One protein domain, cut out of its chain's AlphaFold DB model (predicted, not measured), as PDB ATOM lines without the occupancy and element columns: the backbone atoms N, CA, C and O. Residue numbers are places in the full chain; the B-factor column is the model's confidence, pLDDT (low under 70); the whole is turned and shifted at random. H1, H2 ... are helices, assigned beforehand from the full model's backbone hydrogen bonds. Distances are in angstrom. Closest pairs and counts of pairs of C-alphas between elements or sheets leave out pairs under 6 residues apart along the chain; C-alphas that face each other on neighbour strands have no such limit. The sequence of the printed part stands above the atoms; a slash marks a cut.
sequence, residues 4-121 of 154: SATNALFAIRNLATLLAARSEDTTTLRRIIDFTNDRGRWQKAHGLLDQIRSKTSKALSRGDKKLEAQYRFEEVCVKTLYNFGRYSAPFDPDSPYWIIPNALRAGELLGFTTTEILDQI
ATOM      1  N   SER A   4      -6.053  35.810 -38.549       81.69
ATOM      2  CA  SER A   4      -6.708  37.108 -38.757       81.69
ATOM      3  C   SER A   4      -7.697  37.484 -37.643       81.69
ATOM      4  O   SER A   4      -7.594  38.582 -37.100       81.69
ATOM      5  N   ALA A   5      -8.605  36.590 -37.237       84.88
ATOM      6  CA  ALA A   5      -9.544  36.894 -36.157       84.88
ATOM      7  C   ALA A   5      -8.844  37.008 -34.796       84.88
ATOM      8  O   ALA A   5      -9.269  37.797 -33.958       84.88
ATOM      9  N   THR A   6      -7.756  36.264 -34.571       89.12
ATOM     10  CA  THR A   6      -6.953  36.397 -33.346       89.12
ATOM     11  C   THR A   6      -6.321  37.786 -33.264       89.12
ATOM     12  O   THR A   6      -6.474  38.458 -32.248       89.12
ATOM     13  N   ASN A   7      -5.708  38.254 -34.352       89.38
ATOM     14  CA  ASN A   7      -5.118  39.593 -34.417       89.38
ATOM     15  C   ASN A   7      -6.179  40.685 -34.225       89.38
ATOM     16  O   ASN A   7      -5.966  41.634 -33.475       89.38
ATOM     17  N   ALA A   8      -7.352  40.524 -34.845       91.25
ATOM     18  CA  ALA A   8      -8.461  41.455 -34.675       91.25
ATOM     19  C   ALA A   8      -8.975  41.500 -33.225       91.25
ATOM     20  O   ALA A   8      -9.276  42.582 -32.731       91.25
ATOM     21  N   LEU A   9      -9.041  40.365 -32.515       94.12
ATOM     22  CA  LEU A   9      -9.413  40.348 -31.095       94.12
ATOM     23  C   LEU A   9      -8.434  41.138 -30.228       94.12
ATOM     24  O   LEU A   9      -8.873  41.939 -29.403       94.12
ATOM     25  N   PHE A  10      -7.131  40.922 -30.421       93.94
ATOM     26  CA  PHE A  10      -6.102  41.658 -29.686       93.94
ATOM     27  C   PHE A  10      -6.172  43.157 -29.981       93.94
ATOM     28  O   PHE A  10      -6.242  43.953 -29.047       93.94
ATOM     29  N   ALA A  11      -6.273  43.536 -31.258       95.19
ATOM     30  CA  ALA A  11      -6.405  44.933 -31.655       95.19
ATOM     31  C   ALA A  11      -7.653  45.591 -31.041       95.19
ATOM     32  O   ALA A  11      -7.547  46.660 -30.447       95.19
ATOM     33  N   ILE A  12      -8.826  44.944 -31.112       97.62
ATOM     34  CA  ILE A  12     -10.064  45.460 -30.500       97.62
ATOM     35  C   ILE A  12      -9.878  45.663 -28.995       97.62
ATOM     36  O   ILE A  12     -10.252  46.713 -28.473       97.62
ATOM     37  N   ARG A  13      -9.295  44.685 -28.292       97.44
ATOM     38  CA  ARG A  13      -9.075  44.767 -26.843       97.44
ATOM     39  C   ARG A  13      -8.147  45.923 -26.478       97.44
ATOM     40  O   ARG A  13      -8.478  46.701 -25.580       97.44
ATOM     41  N   ASN A  14      -7.014  46.040 -27.163       97.50
ATOM     42  CA  ASN A  14      -6.002  47.056 -26.885       97.50
ATOM     43  C   ASN A  14      -6.538  48.459 -27.186       97.50
ATOM     44  O   ASN A  14      -6.469  49.341 -26.335       97.50
ATOM     45  N   LEU A  15      -7.172  48.640 -28.347       98.31
ATOM     46  CA  LEU A  15      -7.797  49.905 -28.732       98.31
ATOM     47  C   LEU A  15      -8.926  50.300 -27.775       98.31
ATOM     48  O   LEU A  15      -8.971  51.443 -27.329       98.31
ATOM     49  N   ALA A  16      -9.809  49.367 -27.403       98.25
ATOM     50  CA  ALA A  16     -10.881  49.654 -26.451       98.25
ATOM     51  C   ALA A  16     -10.332  50.036 -25.067       98.25
ATOM     52  O   ALA A  16     -10.864  50.938 -24.424       98.25
ATOM     53  N   THR A  17      -9.249  49.388 -24.627       98.06
ATOM     54  CA  THR A  17      -8.565  49.714 -23.365       98.06
ATOM     55  C   THR A  17      -7.932  51.102 -23.421       98.06
ATOM     56  O   THR A  17      -8.116  51.894 -22.499       98.06
ATOM     57  N   LEU A  18      -7.238  51.417 -24.518       97.94
ATOM     58  CA  LEU A  18      -6.603  52.714 -24.729       97.94
ATOM     59  C   LEU A  18      -7.640  53.842 -24.738       97.94
ATOM     60  O   LEU A  18      -7.525  54.786 -23.961       97.94
ATOM     61  N   LEU A  19      -8.691  53.726 -25.555       98.00
ATOM     62  CA  LEU A  19      -9.738  54.747 -25.645       98.00
ATOM     63  C   LEU A  19     -10.474  54.918 -24.309       98.00
ATOM     64  O   LEU A  19     -10.775  56.047 -23.917       98.00
ATOM     65  N   ALA A  20     -10.699  53.833 -23.557       97.81
ATOM     66  CA  ALA A  20     -11.340  53.898 -22.244       97.81
ATOM     67  C   ALA A  20     -10.559  54.745 -21.228       97.81
ATOM     68  O   ALA A  20     -11.170  55.284 -20.310       97.81
ATOM     69  N   ALA A  21      -9.242  54.913 -21.392       97.31
ATOM     70  CA  ALA A  21      -8.423  55.716 -20.484       97.31
ATOM     71  C   ALA A  21      -8.731  57.224 -20.542       97.31
ATOM     72  O   ALA A  21      -8.447  57.934 -19.580       97.31
ATOM     73  N   ARG A  22      -9.298  57.720 -21.652       97.31
ATOM     74  CA  ARG A  22      -9.642  59.147 -21.837       97.31
ATOM     75  C   ARG A  22     -11.117  59.385 -22.182       97.31
ATOM     76  O   ARG A  22     -11.506  60.523 -22.424       97.31
ATOM     77  N   SER A  23     -11.933  58.332 -22.207       96.81
ATOM     78  CA  SER A  23     -13.371  58.426 -22.481       96.81
ATOM     79  C   SER A  23     -14.151  58.781 -21.216       96.81
ATOM     80  O   SER A  23     -13.924  58.193 -20.160       96.81
ATOM     81  N   GLU A  24     -15.116  59.694 -21.324       94.81
ATOM     82  CA  GLU A  24     -16.012  60.046 -20.211       94.81
ATOM     83  C   GLU A  24     -16.982  58.898 -19.885       94.81
ATOM     84  O   GLU A  24     -17.187  58.541 -18.723       94.81
ATOM     85  N   ASP A  25     -17.543  58.264 -20.918       96.12
ATOM     86  CA  ASP A  25     -18.384  57.078 -20.786       96.12
ATOM     87  C   ASP A  25     -17.603  55.825 -21.175       96.12
ATOM     88  O   ASP A  25     -17.343  55.568 -22.342       96.12
ATOM     89  N   THR A  26     -17.263  54.998 -20.192       97.81
ATOM     90  CA  THR A  26     -16.491  53.762 -20.406       97.81
ATOM     91  C   THR A  26     -17.346  52.498 -20.354       97.81
ATOM     92  O   THR A  26     -16.825  51.386 -20.439       97.81
ATOM     93  N   THR A  27     -18.663  52.631 -20.180       98.00
ATOM     94  CA  THR A  27     -19.540  51.491 -19.867       98.00
ATOM     95  C   THR A  27     -19.582  50.454 -20.988       98.00
ATOM     96  O   THR A  27     -19.456  49.258 -20.733       98.00
ATOM     97  N   THR A  28     -19.723  50.893 -22.233       98.06
ATOM     98  CA  THR A  28     -19.797  50.029 -23.415       98.06
ATOM     99  C   THR A  28     -18.414  49.557 -23.869       98.06
ATOM    100  O   THR A  28     -18.274  48.378 -24.196       98.06
ATOM    101  N   LEU A  29     -17.366  50.385 -23.742       98.25
ATOM    102  CA  LEU A  29     -15.965  49.968 -23.935       98.25
ATOM    103  C   LEU A  29     -15.562  48.812 -23.012       98.25
ATOM    104  O   LEU A  29     -15.018  47.813 -23.477       98.25
ATOM    105  N   ARG A  30     -15.887  48.890 -21.714       97.75
ATOM    106  CA  ARG A  30     -15.616  47.794 -20.765       97.75
ATOM    107  C   ARG A  30     -16.321  46.502 -21.166       97.75
ATOM    108  O   ARG A  30     -15.721  45.435 -21.113       97.75
ATOM    109  N   ARG A  31     -17.564  46.590 -21.646       97.75
ATOM    110  CA  ARG A  31     -18.298  45.414 -22.142       97.75
ATOM    111  C   ARG A  31     -17.674  44.823 -23.404       97.75
ATOM    112  O   ARG A  31     -17.690  43.607 -23.558       97.75
ATOM    113  N   ILE A  32     -17.111  45.647 -24.288       98.12
ATOM    114  CA  ILE A  32     -16.344  45.161 -25.444       98.12
ATOM    115  C   ILE A  32     -15.091  44.420 -24.977       98.12
ATOM    116  O   ILE A  32     -14.841  43.314 -25.450       98.12
ATOM    117  N   ILE A  33     -14.348  44.966 -24.010       97.56
ATOM    118  CA  ILE A  33     -13.186  44.288 -23.415       97.56
ATOM    119  C   ILE A  33     -13.608  42.929 -22.833       97.56
ATOM    120  O   ILE A  33     -12.982  41.913 -23.136       97.56
ATOM    121  N   ASP A  34     -14.719  42.864 -22.099       96.00
ATOM    122  CA  ASP A  34     -15.261  41.596 -21.596       96.00
ATOM    123  C   ASP A  34     -15.594  40.612 -22.725       96.00
ATOM    124  O   ASP A  34     -15.316  39.419 -22.608       96.00
ATOM    125  N   PHE A  35     -16.161  41.091 -23.838       95.38
ATOM    126  CA  PHE A  35     -16.436  40.249 -25.002       95.38
ATOM    127  C   PHE A  35     -15.142  39.709 -25.614       95.38
ATOM    128  O   PHE A  35     -15.110  38.555 -26.028       95.38
ATOM    129  N   THR A  36     -14.056  40.485 -25.648       95.94
ATOM    130  CA  THR A  36     -12.769  39.968 -26.149       95.94
ATOM    131  C   THR A  36     -12.192  38.850 -25.273       95.94
ATOM    132  O   THR A  36     -11.457  38.007 -25.784       95.94
ATOM    133  N   ASN A  37     -12.566  38.797 -23.989       94.25
ATOM    134  CA  ASN A  37     -12.118  37.777 -23.037       94.25
ATOM    135  C   ASN A  37     -13.014  36.528 -22.998       94.25
ATOM    136  O   ASN A  37     -12.538  35.452 -22.644       94.25
ATOM    137  N   ASP A  38     -14.294  36.647 -23.357       93.19
ATOM    138  CA  ASP A  38     -15.268  35.557 -23.264       93.19
ATOM    139  C   ASP A  38     -16.126  35.459 -24.533       93.19
ATOM    140  O   ASP A  38     -17.100  36.194 -24.734       93.19
ATOM    141  N   ARG A  39     -15.787  34.481 -25.379       90.75
ATOM    142  CA  ARG A  39     -16.501  34.212 -26.635       90.75
ATOM    143  C   ARG A  39     -17.936  33.748 -26.419       90.75
ATOM    144  O   ARG A  39     -18.781  33.985 -27.278       90.75
ATOM    145  N   GLY A  40     -18.240  33.127 -25.276       91.44
ATOM    146  CA  GLY A  40     -19.601  32.709 -24.943       91.44
ATOM    147  C   GLY A  40     -20.565  33.894 -24.844       91.44
ATOM    148  O   GLY A  40     -21.773  33.739 -25.016       91.44
ATOM    149  N   ARG A  41     -20.042  35.110 -24.634       92.44
ATOM    150  CA  ARG A  41     -20.842  36.338 -24.553       92.44
ATOM    151  C   ARG A  41     -21.158  36.960 -25.901       92.44
ATOM    152  O   ARG A  41     -22.038  37.816 -25.948       92.44
ATOM    153  N   TRP A  42     -20.507  36.542 -26.988       94.88
ATOM    154  CA  TRP A  42     -20.697  37.178 -28.294       94.88
ATOM    155  C   TRP A  42     -22.140  37.073 -28.791       94.88
ATOM    156  O   TRP A  42     -22.623  38.014 -29.403       94.88
ATOM    157  N   GLN A  43     -22.887  36.028 -28.427       93.31
ATOM    158  CA  GLN A  43     -24.324  35.919 -28.731       93.31
ATOM    159  C   GLN A  43     -25.156  37.098 -28.193       93.31
ATOM    160  O   GLN A  43     -26.215  37.412 -28.729       93.31
ATOM    161  N   LYS A  44     -24.670  37.798 -27.159       95.31
ATOM    162  CA  LYS A  44     -25.311  38.989 -26.577       95.31
ATOM    163  C   LYS A  44     -24.950  40.290 -27.313       95.31
ATOM    164  O   LYS A  44     -25.319  41.366 -26.841       95.31
ATOM    165  N   ALA A  45     -24.233  40.222 -28.440       95.69
ATOM    166  CA  ALA A  45     -23.780  41.390 -29.196       95.69
ATOM    167  C   ALA A  45     -24.926  42.269 -29.686       95.69
ATOM    168  O   ALA A  45     -24.810  43.482 -29.572       95.69
ATOM    169  N   HIS A  46     -26.042  41.693 -30.146       96.19
ATOM    170  CA  HIS A  46     -27.214  42.479 -30.556       96.19
ATOM    171  C   HIS A  46     -27.700  43.402 -29.431       96.19
ATOM    172  O   HIS A  46     -27.812  44.606 -29.629       96.19
ATOM    173  N   GLY A  47     -27.859  42.870 -28.216       97.38
ATOM    174  CA  GLY A  47     -28.294  43.676 -27.074       97.38
ATOM    175  C   GLY A  47     -27.278  44.739 -26.641       97.38
ATOM    176  O   GLY A  47     -27.666  45.787 -26.129       97.38
ATOM    177  N   LEU A  48     -25.975  44.503 -26.829       97.94
ATOM    178  CA  LEU A  48     -24.957  45.541 -26.622       97.94
ATOM    179  C   LEU A  48     -25.006  46.598 -27.737       97.94
ATOM    180  O   LEU A  48     -24.913  47.789 -27.450       97.94
ATOM    181  N   LEU A  49     -25.207  46.179 -28.985       97.81
ATOM    182  CA  LEU A  49     -25.300  47.066 -30.136       97.81
ATOM    183  C   LEU A  49     -26.510  48.002 -30.041       97.81
ATOM    184  O   LEU A  49     -26.377  49.188 -30.330       97.81
ATOM    185  N   ASP A  50     -27.659  47.516 -29.572       98.38
ATOM    186  CA  ASP A  50     -28.846  48.351 -29.354       98.38
ATOM    187  C   ASP A  50     -28.582  49.454 -28.320       98.38
ATOM    188  O   ASP A  50     -28.990  50.606 -28.496       98.38
ATOM    189  N   GLN A  51     -27.833  49.132 -27.259       98.31
ATOM    190  CA  GLN A  51     -27.418  50.119 -26.262       98.31
ATOM    191  C   GLN A  51     -26.470  51.159 -26.860       98.31
ATOM    192  O   GLN A  51     -26.673  52.353 -26.635       98.31
ATOM    193  N   ILE A  52     -25.476  50.720 -27.638       98.50
ATOM    194  CA  ILE A  52     -24.548  51.614 -28.342       98.50
ATOM    195  C   ILE A  52     -25.333  52.546 -29.267       98.50
ATOM    196  O   ILE A  52     -25.198  53.757 -29.158       98.50
ATOM    197  N   ARG A  53     -26.242  52.023 -30.096       98.38
ATOM    198  CA  ARG A  53     -27.057  52.828 -31.022       98.38
ATOM    199  C   ARG A  53     -27.931  53.848 -30.306       98.38
ATOM    200  O   ARG A  53     -27.975  55.003 -30.722       98.38
ATOM    201  N   SER A  54     -28.570  53.458 -29.203       98.38
ATOM    202  CA  SER A  54     -29.339  54.388 -28.369       98.38
ATOM    203  C   SER A  54     -28.471  55.543 -27.853       98.38
ATOM    204  O   SER A  54     -28.904  56.700 -27.848       98.38
ATOM    205  N   LYS A  55     -27.230  55.253 -27.445       98.31
ATOM    206  CA  LYS A  55     -26.267  56.266 -27.002       98.31
ATOM    207  C   LYS A  55     -25.762  57.135 -28.154       98.31
ATOM    208  O   LYS A  55     -25.761  58.355 -28.008       98.31
ATOM    209  N   THR A  56     -25.450  56.549 -29.308       98.38
ATOM    210  CA  THR A  56     -25.068  57.276 -30.529       98.38
ATOM    211  C   THR A  56     -26.140  58.278 -30.936       98.38
ATOM    212  O   THR A  56     -25.821  59.436 -31.185       98.38
ATOM    213  N   SER A  57     -27.417  57.883 -30.944       98.44
ATOM    214  CA  SER A  57     -28.520  58.802 -31.249       98.44
ATOM    215  C   SER A  57     -28.581  59.976 -30.272       98.44
ATOM    216  O   SER A  57     -28.748  61.114 -30.699       98.44
ATOM    217  N   LYS A  58     -28.382  59.737 -28.969       98.38
ATOM    218  CA  LYS A  58     -28.350  60.809 -27.958       98.38
ATOM    219  C   LYS A  58     -27.154  61.745 -28.140       98.38
ATOM    220  O   LYS A  58     -27.326  62.953 -28.010       98.38
ATOM    221  N   ALA A  59     -25.971  61.208 -28.440       97.94
ATOM    222  CA  ALA A  59     -24.776  62.002 -28.721       97.94
ATOM    223  C   ALA A  59     -24.979  62.884 -29.963       97.94
ATOM    224  O   ALA A  59     -24.740  64.089 -29.906       97.94
ATOM    225  N   LEU A  60     -25.535  62.311 -31.037       97.81
ATOM    226  CA  LEU A  60     -25.903  63.034 -32.257       97.81
ATOM    227  C   LEU A  60     -26.879  64.180 -31.975       97.81
ATOM    228  O   LEU A  60     -26.627  65.305 -32.399       97.81
ATOM    229  N   SER A  61     -27.951  63.930 -31.216       98.12
ATOM    230  CA  SER A  61     -28.926  64.969 -30.853       98.12
ATOM    231  C   SER A  61     -28.326  66.109 -30.024       98.12
ATOM    232  O   SER A  61     -28.850  67.217 -30.052       98.12
ATOM    233  N   ARG A  62     -27.241  65.853 -29.284       98.06
ATOM    234  CA  ARG A  62     -26.521  66.859 -28.485       98.06
ATOM    235  C   ARG A  62     -25.370  67.526 -29.243       98.06
ATOM    236  O   ARG A  62     -24.770  68.453 -28.713       98.06
ATOM    237  N   GLY A  63     -25.040  67.052 -30.445       97.88
ATOM    238  CA  GLY A  63     -23.864  67.504 -31.189       97.88
ATOM    239  C   GLY A  63     -22.528  67.057 -30.581       97.88
ATOM    240  O   GLY A  63     -21.494  67.642 -30.900       97.88
ATOM    241  N   ASP A  64     -22.525  66.033 -29.724       98.19
ATOM    242  CA  ASP A  64     -21.314  65.552 -29.056       98.19
ATOM    243  C   ASP A  64     -20.484  64.669 -29.993       98.19
ATOM    244  O   ASP A  64     -20.709  63.464 -30.133       98.19
ATOM    245  N   LYS A  65     -19.502  65.291 -30.649       98.12
ATOM    246  CA  LYS A  65     -18.635  64.618 -31.619       98.12
ATOM    247  C   LYS A  65     -17.698  63.593 -30.996       98.12
ATOM    248  O   LYS A  65     -17.377  62.619 -31.677       98.12
ATOM    249  N   LYS A  66     -17.285  63.779 -29.737       98.00
ATOM    250  CA  LYS A  66     -16.395  62.835 -29.049       98.00
ATOM    251  C   LYS A  66     -17.133  61.529 -28.787       98.00
ATOM    252  O   LYS A  66     -16.675  60.475 -29.226       98.00
ATOM    253  N   LEU A  67     -18.311  61.616 -28.166       97.94
ATOM    254  CA  LEU A  67     -19.144  60.445 -27.901       97.94
ATOM    255  C   LEU A  67     -19.648  59.795 -29.191       97.94
ATOM    256  O   LEU A  67     -19.648  58.573 -29.296       97.94
ATOM    257  N   GLU A  68     -20.025  60.585 -30.201       98.38
ATOM    258  CA  GLU A  68     -20.408  60.049 -31.510       98.38
ATOM    259  C   GLU A  68     -19.294  59.168 -32.099       98.38
ATOM    260  O   GLU A  68     -19.545  58.015 -32.450       98.38
ATOM    261  N   ALA A  69     -18.062  59.678 -32.181       98.50
ATOM    262  CA  ALA A  69     -16.937  58.929 -32.737       98.50
ATOM    263  C   ALA A  69     -16.588  57.687 -31.907       98.50
ATOM    264  O   ALA A  69     -16.340  56.620 -32.472       98.50
ATOM    265  N   GLN A  70     -16.623  57.805 -30.577       98.44
ATOM    266  CA  GLN A  70     -16.414  56.681 -29.671       98.44
ATOM    267  C   GLN A  70     -17.431  55.561 -29.935       98.44
ATOM    268  O   GLN A  70     -17.047  54.422 -30.197       98.44
ATOM    269  N   TYR A  71     -18.728  55.873 -29.955       98.75
ATOM    270  CA  TYR A  71     -19.762  54.856 -30.153       98.75
ATOM    271  C   TYR A  71     -19.753  54.249 -31.564       98.75
ATOM    272  O   TYR A  71     -20.143  53.093 -31.736       98.75
ATOM    273  N   ARG A  72     -19.262  54.973 -32.581       98.50
ATOM    274  CA  ARG A  72     -19.028  54.408 -33.923       98.50
ATOM    275  C   ARG A  72     -17.930  53.349 -33.920       98.50
ATOM    276  O   ARG A  72     -18.121  52.294 -34.521       98.50
ATOM    277  N   PHE A  73     -16.820  53.603 -33.223       98.69
ATOM    278  CA  PHE A  73     -15.772  52.602 -33.003       98.69
ATOM    279  C   PHE A  73     -16.328  51.370 -32.278       98.69
ATOM    280  O   PHE A  73     -16.135  50.237 -32.716       98.69
ATOM    281  N   GLU A  74     -17.090  51.585 -31.210       98.69
ATOM    282  CA  GLU A  74     -17.673  50.494 -30.433       98.69
ATOM    283  C   GLU A  74     -18.642  49.626 -31.250       98.69
ATOM    284  O   GLU A  74     -18.587  48.397 -31.168       98.69
ATOM    285  N   GLU A  75     -19.503  50.242 -32.069       98.69
ATOM    286  CA  GLU A  75     -20.441  49.529 -32.945       98.69
ATOM    287  C   GLU A  75     -19.701  48.567 -33.884       98.69
ATOM    288  O   GLU A  75     -20.056  47.386 -33.954       98.69
ATOM    289  N   VAL A  76     -18.647  49.026 -34.566       98.50
ATOM    290  CA  VAL A  76     -17.908  48.169 -35.510       98.50
ATOM    291  C   VAL A  76     -17.125  47.059 -34.802       98.50
ATOM    292  O   VAL A  76     -17.036  45.946 -35.332       98.50
ATOM    293  N   CYS A  77     -16.637  47.296 -33.579       98.38
ATOM    294  CA  CYS A  77     -16.033  46.250 -32.750       98.38
ATOM    295  C   CYS A  77     -17.045  45.153 -32.413       98.38
ATOM    296  O   CYS A  77     -16.771  43.974 -32.637       98.38
ATOM    297  N   VAL A  78     -18.231  45.520 -31.920       98.12
ATOM    298  CA  VAL A  78     -19.271  44.553 -31.531       98.12
ATOM    299  C   VAL A  78     -19.753  43.738 -32.731       98.12
ATOM    300  O   VAL A  78     -19.859  42.513 -32.628       98.12
ATOM    301  N   LYS A  79     -19.976  44.389 -33.880       97.88
ATOM    302  CA  LYS A  79     -20.344  43.700 -35.125       97.88
ATOM    303  C   LYS A  79     -19.283  42.685 -35.550       97.88
ATOM    304  O   LYS A  79     -19.604  41.537 -35.854       97.88
ATOM    305  N   THR A  80     -18.014  43.090 -35.511       97.25
ATOM    306  CA  THR A  80     -16.881  42.225 -35.864       97.25
ATOM    307  C   THR A  80     -16.789  41.001 -34.952       97.25
ATOM    308  O   THR A  80     -16.684  39.876 -35.443       97.25
ATOM    309  N   LEU A  81     -16.892  41.196 -33.633       96.50
ATOM    310  CA  LEU A  81     -16.856  40.110 -32.648       96.50
ATOM    311  C   LEU A  81     -17.985  39.099 -32.871       96.50
ATOM    312  O   LEU A  81     -17.745  37.894 -32.873       96.50
ATOM    313  N   TYR A  82     -19.206  39.577 -33.116       96.75
ATOM    314  CA  TYR A  82     -20.338  38.703 -33.413       96.75
ATOM    315  C   TYR A  82     -20.110  37.865 -34.676       96.75
ATOM    316  O   TYR A  82     -20.311  36.648 -34.659       96.75
ATOM    317  N   ASN A  83     -19.629  38.496 -35.752       95.75
ATOM    318  CA  ASN A  83     -19.388  37.830 -37.030       95.75
ATOM    319  C   ASN A  83     -18.333  36.716 -36.918       95.75
ATOM    320  O   ASN A  83     -18.463  35.675 -37.566       95.75
ATOM    321  N   PHE A  84     -17.332  36.861 -36.043       93.88
ATOM    322  CA  PHE A  84     -16.377  35.783 -35.757       93.88
ATOM    323  C   PHE A  84     -17.009  34.561 -35.086       93.88
ATOM    324  O   PHE A  84     -16.503  33.449 -35.252       93.88
ATOM    325  N   GLY A  85     -18.119  34.740 -34.367       91.50
ATOM    326  CA  GLY A  85     -18.869  33.656 -33.738       91.50
ATOM    327  C   GLY A  85     -19.684  32.797 -34.709       91.50
ATOM    328  O   GLY A  85     -20.144  31.730 -34.310       91.50
ATOM    329  N   ARG A  86     -19.833  33.219 -35.977       90.06
ATOM    330  CA  ARG A  86     -20.603  32.514 -37.025       90.06
ATOM    331  C   ARG A  86     -22.048  32.191 -36.618       90.06
ATOM    332  O   ARG A  86     -22.591  31.153 -36.993       90.06
ATOM    333  N   TYR A  87     -22.659  33.071 -35.836       90.88
ATOM    334  CA  TYR A  87     -24.063  32.957 -35.453       90.88
ATOM    335  C   TYR A  87     -24.994  33.304 -36.627       90.88
ATOM    336  O   TYR A  87     -24.567  33.849 -37.646       90.88
ATOM    337  N   SER A  88     -26.284  32.998 -36.481       92.94
ATOM    338  CA  SER A  88     -27.319  33.406 -37.438       92.94
ATOM    339  C   SER A  88     -27.465  34.929 -37.501       92.94
ATOM    340  O   SER A  88     -27.234  35.604 -36.500       92.94
ATOM    341  N   ALA A  89     -27.919  35.455 -38.642       92.62
ATOM    342  CA  ALA A  89     -28.098  36.894 -38.870       92.62
ATOM    343  C   ALA A  89     -26.810  37.711 -38.612       92.62
ATOM    344  O   ALA A  89     -26.788  38.558 -37.717       92.62
ATOM    345  N   PRO A  90     -25.719  37.441 -39.359       94.81
ATOM    346  CA  PRO A  90     -24.480  38.198 -39.220       94.81
ATOM    347  C   PRO A  90     -24.705  39.683 -39.522       94.81
ATOM    348  O   PRO A  90     -25.568  40.053 -40.321       94.81
ATOM    349  N   PHE A  91     -23.891  40.530 -38.901       96.31
ATOM    350  CA  PHE A  91     -23.797  41.939 -39.261       96.31
ATOM    351  C   PHE A  91     -23.010  42.125 -40.558       96.31
ATOM    352  O   PHE A  91     -22.468  41.172 -41.121       96.31
ATOM    353  N   ASP A  92     -22.892  43.381 -40.980       95.81
ATOM    354  CA  ASP A  92     -22.191  43.785 -42.196       95.81
ATOM    355  C   ASP A  92     -20.783  43.151 -42.269       95.81
ATOM    356  O   ASP A  92     -19.992  43.287 -41.321       95.81
ATOM    357  N   PRO A  93     -20.453  42.423 -43.355       94.44
ATOM    358  CA  PRO A  93     -19.208  41.658 -43.457       94.44
ATOM    359  C   PRO A  93     -17.960  42.544 -43.518       94.44
ATOM    360  O   PRO A  93     -16.856  42.069 -43.262       94.44
ATOM    361  N   ASP A  94     -18.125  43.829 -43.830       95.62
ATOM    362  CA  ASP A  94     -17.063  44.824 -43.911       95.62
ATOM    363  C   ASP A  94     -16.721  45.476 -42.559       95.62
ATOM    364  O   ASP A  94     -15.719  46.182 -42.459       95.62
ATOM    365  N   SER A  95     -17.493  45.197 -41.499       95.94
ATOM    366  CA  SER A  95     -17.275  45.734 -40.145       95.94
ATOM    367  C   SER A  95     -15.810  45.694 -39.663       95.94
ATOM    368  O   SER A  95     -15.367  46.690 -39.083       95.94
ATOM    369  N   PRO A  96     -15.012  44.630 -39.919       95.50
ATOM    370  CA  PRO A  96     -13.615  44.591 -39.486       95.50
ATOM    371  C   PRO A  96     -12.738  45.687 -40.111       95.50
ATOM    372  O   PRO A  96     -11.827  46.187 -39.452       95.50
ATOM    373  N   TYR A  97     -13.016  46.097 -41.353       95.38
ATOM    374  CA  TYR A  97     -12.240  47.132 -42.051       95.38
ATOM    375  C   TYR A  97     -12.462  48.528 -41.460       95.38
ATOM    376  O   TYR A  97     -11.622  49.412 -41.614       95.38
ATOM    377  N   TRP A  98     -13.561  48.715 -40.730       97.62
ATOM    378  CA  TRP A  98     -13.931  49.988 -40.120       97.62
ATOM    379  C   TRP A  98     -13.373  50.186 -38.706       97.62
ATOM    380  O   TRP A  98     -13.501  51.283 -38.165       97.62
ATOM    381  N   ILE A  99     -12.725  49.180 -38.105       97.38
ATOM    382  CA  ILE A  99     -12.159  49.293 -36.751       97.38
ATOM    383  C   ILE A  99     -11.089  50.388 -36.698       97.38
ATOM    384  O   ILE A  99     -11.193  51.303 -35.886       97.38
ATOM    385  N   ILE A 100     -10.088  50.325 -37.581       96.81
ATOM    386  CA  ILE A 100      -8.954  51.263 -37.566       96.81
ATOM    387  C   ILE A 100      -9.400  52.696 -37.896       96.81
ATOM    388  O   ILE A 100      -9.078  53.591 -37.114       96.81
ATOM    389  N   PRO A 101     -10.175  52.955 -38.973       98.25
ATOM    390  CA  PRO A 101     -10.642  54.309 -39.271       98.25
ATOM    391  C   PRO A 101     -11.428  54.940 -38.116       98.25
ATOM    392  O   PRO A 101     -11.193  56.098 -37.769       98.25
ATOM    393  N   ASN A 102     -12.323  54.180 -37.476       98.56
ATOM    394  CA  ASN A 102     -13.096  54.701 -36.349       98.56
ATOM    395  C   ASN A 102     -12.242  54.879 -35.087       98.56
ATOM    396  O   ASN A 102     -12.438  55.857 -34.369       98.56
ATOM    397  N   ALA A 103     -11.276  53.993 -34.827       98.38
ATOM    398  CA  ALA A 103     -10.351  54.135 -33.704       98.38
ATOM    399  C   ALA A 103      -9.481  55.389 -33.837       98.38
ATOM    400  O   ALA A 103      -9.321  56.122 -32.866       98.38
ATOM    401  N   LEU A 104      -8.967  55.669 -35.040       98.50
ATOM    402  CA  LEU A 104      -8.207  56.888 -35.325       98.50
ATOM    403  C   LEU A 104      -9.064  58.135 -35.100       98.50
ATOM    404  O   LEU A 104      -8.631  59.065 -34.423       98.50
ATOM    405  N   ARG A 105     -10.301  58.128 -35.608       98.38
ATOM    406  CA  ARG A 105     -11.224  59.255 -35.447       98.38
ATOM    407  C   ARG A 105     -11.592  59.510 -33.982       98.38
ATOM    408  O   ARG A 105     -11.601  60.658 -33.546       98.38
ATOM    409  N   ALA A 106     -11.906  58.457 -33.230       98.38
ATOM    410  CA  ALA A 106     -12.184  58.563 -31.800       98.38
ATOM    411  C   ALA A 106     -10.933  59.004 -31.025       98.38
ATOM    412  O   ALA A 106     -11.012  59.887 -30.177       98.38
ATOM    413  N   GLY A 107      -9.774  58.433 -31.362       98.19
ATOM    414  CA  GLY A 107      -8.485  58.744 -30.759       98.19
ATOM    415  C   GLY A 107      -8.129  60.222 -30.871       98.19
ATOM    416  O   GLY A 107      -7.885  60.864 -29.855       98.19
ATOM    417  N   GLU A 108      -8.194  60.776 -32.082       98.19
ATOM    418  CA  GLU A 108      -7.959  62.199 -32.356       98.19
ATOM    419  C   GLU A 108      -8.838  63.100 -31.469       98.19
ATOM    420  O   GLU A 108      -8.350  64.012 -30.802       98.19
ATOM    421  N   LEU A 109     -10.139  62.808 -31.401       98.06
ATOM    422  CA  LEU A 109     -11.104  63.580 -30.614       98.06
ATOM    423  C   LEU A 109     -10.903  63.460 -29.094       98.06
ATOM    424  O   LEU A 109     -11.308  64.355 -28.345       98.06
ATOM    425  N   LEU A 110     -10.276  62.376 -28.642       97.31
ATOM    426  CA  LEU A 110      -9.879  62.137 -27.252       97.31
ATOM    427  C   LEU A 110      -8.431  62.586 -26.962       97.31
ATOM    428  O   LEU A 110      -7.941  62.413 -25.843       97.31
ATOM    429  N   GLY A 111      -7.747  63.181 -27.944       97.62
ATOM    430  CA  GLY A 111      -6.398  63.733 -27.806       97.62
ATOM    431  C   GLY A 111      -5.266  62.707 -27.896       97.62
ATOM    432  O   GLY A 111      -4.171  62.978 -27.411       97.62
ATOM    433  N   PHE A 112      -5.510  61.520 -28.454       97.88
ATOM    434  CA  PHE A 112      -4.453  60.563 -28.788       97.88
ATOM    435  C   PHE A 112      -3.804  60.911 -30.127       97.88
ATOM    436  O   PHE A 112      -4.458  61.365 -31.066       97.88
ATOM    437  N   THR A 113      -2.511  60.641 -30.227       97.50
ATOM    438  CA  THR A 113      -1.766  60.673 -31.481       97.50
ATOM    439  C   THR A 113      -2.072  59.439 -32.325       97.50
ATOM    440  O   THR A 113      -2.388  58.362 -31.814       97.50
ATOM    441  N   THR A 114      -1.909  59.565 -33.642       96.44
ATOM    442  CA  THR A 114      -1.993  58.426 -34.566       96.44
ATOM    443  C   THR A 114      -1.054  57.292 -34.150       96.44
ATOM    444  O   THR A 114      -1.447  56.132 -34.196       96.44
ATOM    445  N   THR A 115       0.161  57.612 -33.693       96.38
ATOM    446  CA  THR A 115       1.146  56.619 -33.242       96.38
ATOM    447  C   THR A 115       0.652  55.828 -32.033       96.38
ATOM    448  O   THR A 115       0.687  54.603 -32.081       96.38
ATOM    449  N   GLU A 116       0.102  56.494 -31.006       95.81
ATOM    450  CA  GLU A 116      -0.472  55.813 -29.830       95.81
ATOM    451  C   GLU A 116      -1.550  54.792 -30.229       95.81
ATOM    452  O   GLU A 116      -1.593  53.695 -29.670       95.81
ATOM    453  N   ILE A 117      -2.399  55.135 -31.208       96.69
ATOM    454  CA  ILE A 117      -3.442  54.241 -31.736       96.69
ATOM    455  C   ILE A 117      -2.830  53.077 -32.525       96.69
ATOM    456  O   ILE A 117      -3.204  51.923 -32.310       96.69
ATOM    457  N   LEU A 118      -1.901  53.353 -33.443       94.56
ATOM    458  CA  LEU A 118      -1.313  52.330 -34.315       94.56
ATOM    459  C   LEU A 118      -0.430  51.337 -33.553       94.56
ATOM    460  O   LEU A 118      -0.383  50.161 -33.921       94.56
ATOM    461  N   ASP A 119       0.214  51.769 -32.471       94.75
ATOM    462  CA  ASP A 119       1.006  50.894 -31.606       94.75
ATOM    463  C   ASP A 119       0.164  49.774 -30.976       94.75
ATOM    464  O   ASP A 119       0.686  48.693 -30.720       94.75
ATOM    465  N   GLN A 120      -1.152  49.967 -30.824       93.25
ATOM    466  CA  GLN A 120      -2.062  48.941 -30.293       93.25
ATOM    467  C   GLN A 120      -2.371  47.806 -31.278       93.25
ATOM    468  O   GLN A 120      -2.963  46.797 -30.888       93.25
ATOM    469  N   ILE A 121      -2.029  47.990 -32.556       89.12
ATOM    470  CA  ILE A 121      -2.355  47.073 -33.660       89.12
ATOM    471  C   ILE A 121      -1.135  46.227 -34.046       89.12
ATOM    472  O   ILE A 121      -1.267  45.248 -34.782       89.12
TER     473      ILE A 121
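AT A GLANCE: This is residues 4 to 121 of the 154 residues of an uncharacterized protein of Verrucomicrobiales bacterium T37 (UniProt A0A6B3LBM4). Five helices, H1 to H5, form an up-and-down bundle, each running against the one before, with H4 in the middle; short H6 packs steeply on H5. The printed part has 118 residues with six named helices, in order H1 to H6 along the chain, and no named strand; helices hold 93 of the 118 residues, the class is all helix, and the whole is compact, with a radius of gyration of the C-alphas of 13.1 A and spans of 36 by 32 by 23 A.

HOW THE PARTS SIT: H1, residues 4 to 20, and H2, residues 27 to 37, form a hairpin; their closest C-alphas, Arg 13 and Ile 33, are 5.4 A apart. H3, residues 39 to 62, and the hub H4, residues 65 to 84, form another, closest at C-alphas 42 and 82, 5.4 A. H4 and H5, residues 95 to 109, form a third, closest at C-alphas 73 and 102, 4.8 A. H6, residues 114 to 119, touches H5 residues 103 to 108 alone at a steep tilt of 51 degrees, closest at C-alphas 114 and 104, 6.4 A. O i to N i+4 pairs are all within hydrogen-bond range in H1, H2, H4 and H6, 14 of 20 in H3, 8 of 11 in H5.

IN THESE COORDINATES: H1 begins at C-alpha 4 (-6.708, 37.108, -38.757); H3 spans 34.2 A and H4 29.2 A; H6 ends at C-alpha 119 (1.006, 50.894, -31.606).

THE WHOLE: The printed part has no cut, no link is long, and no printed residue is under 70.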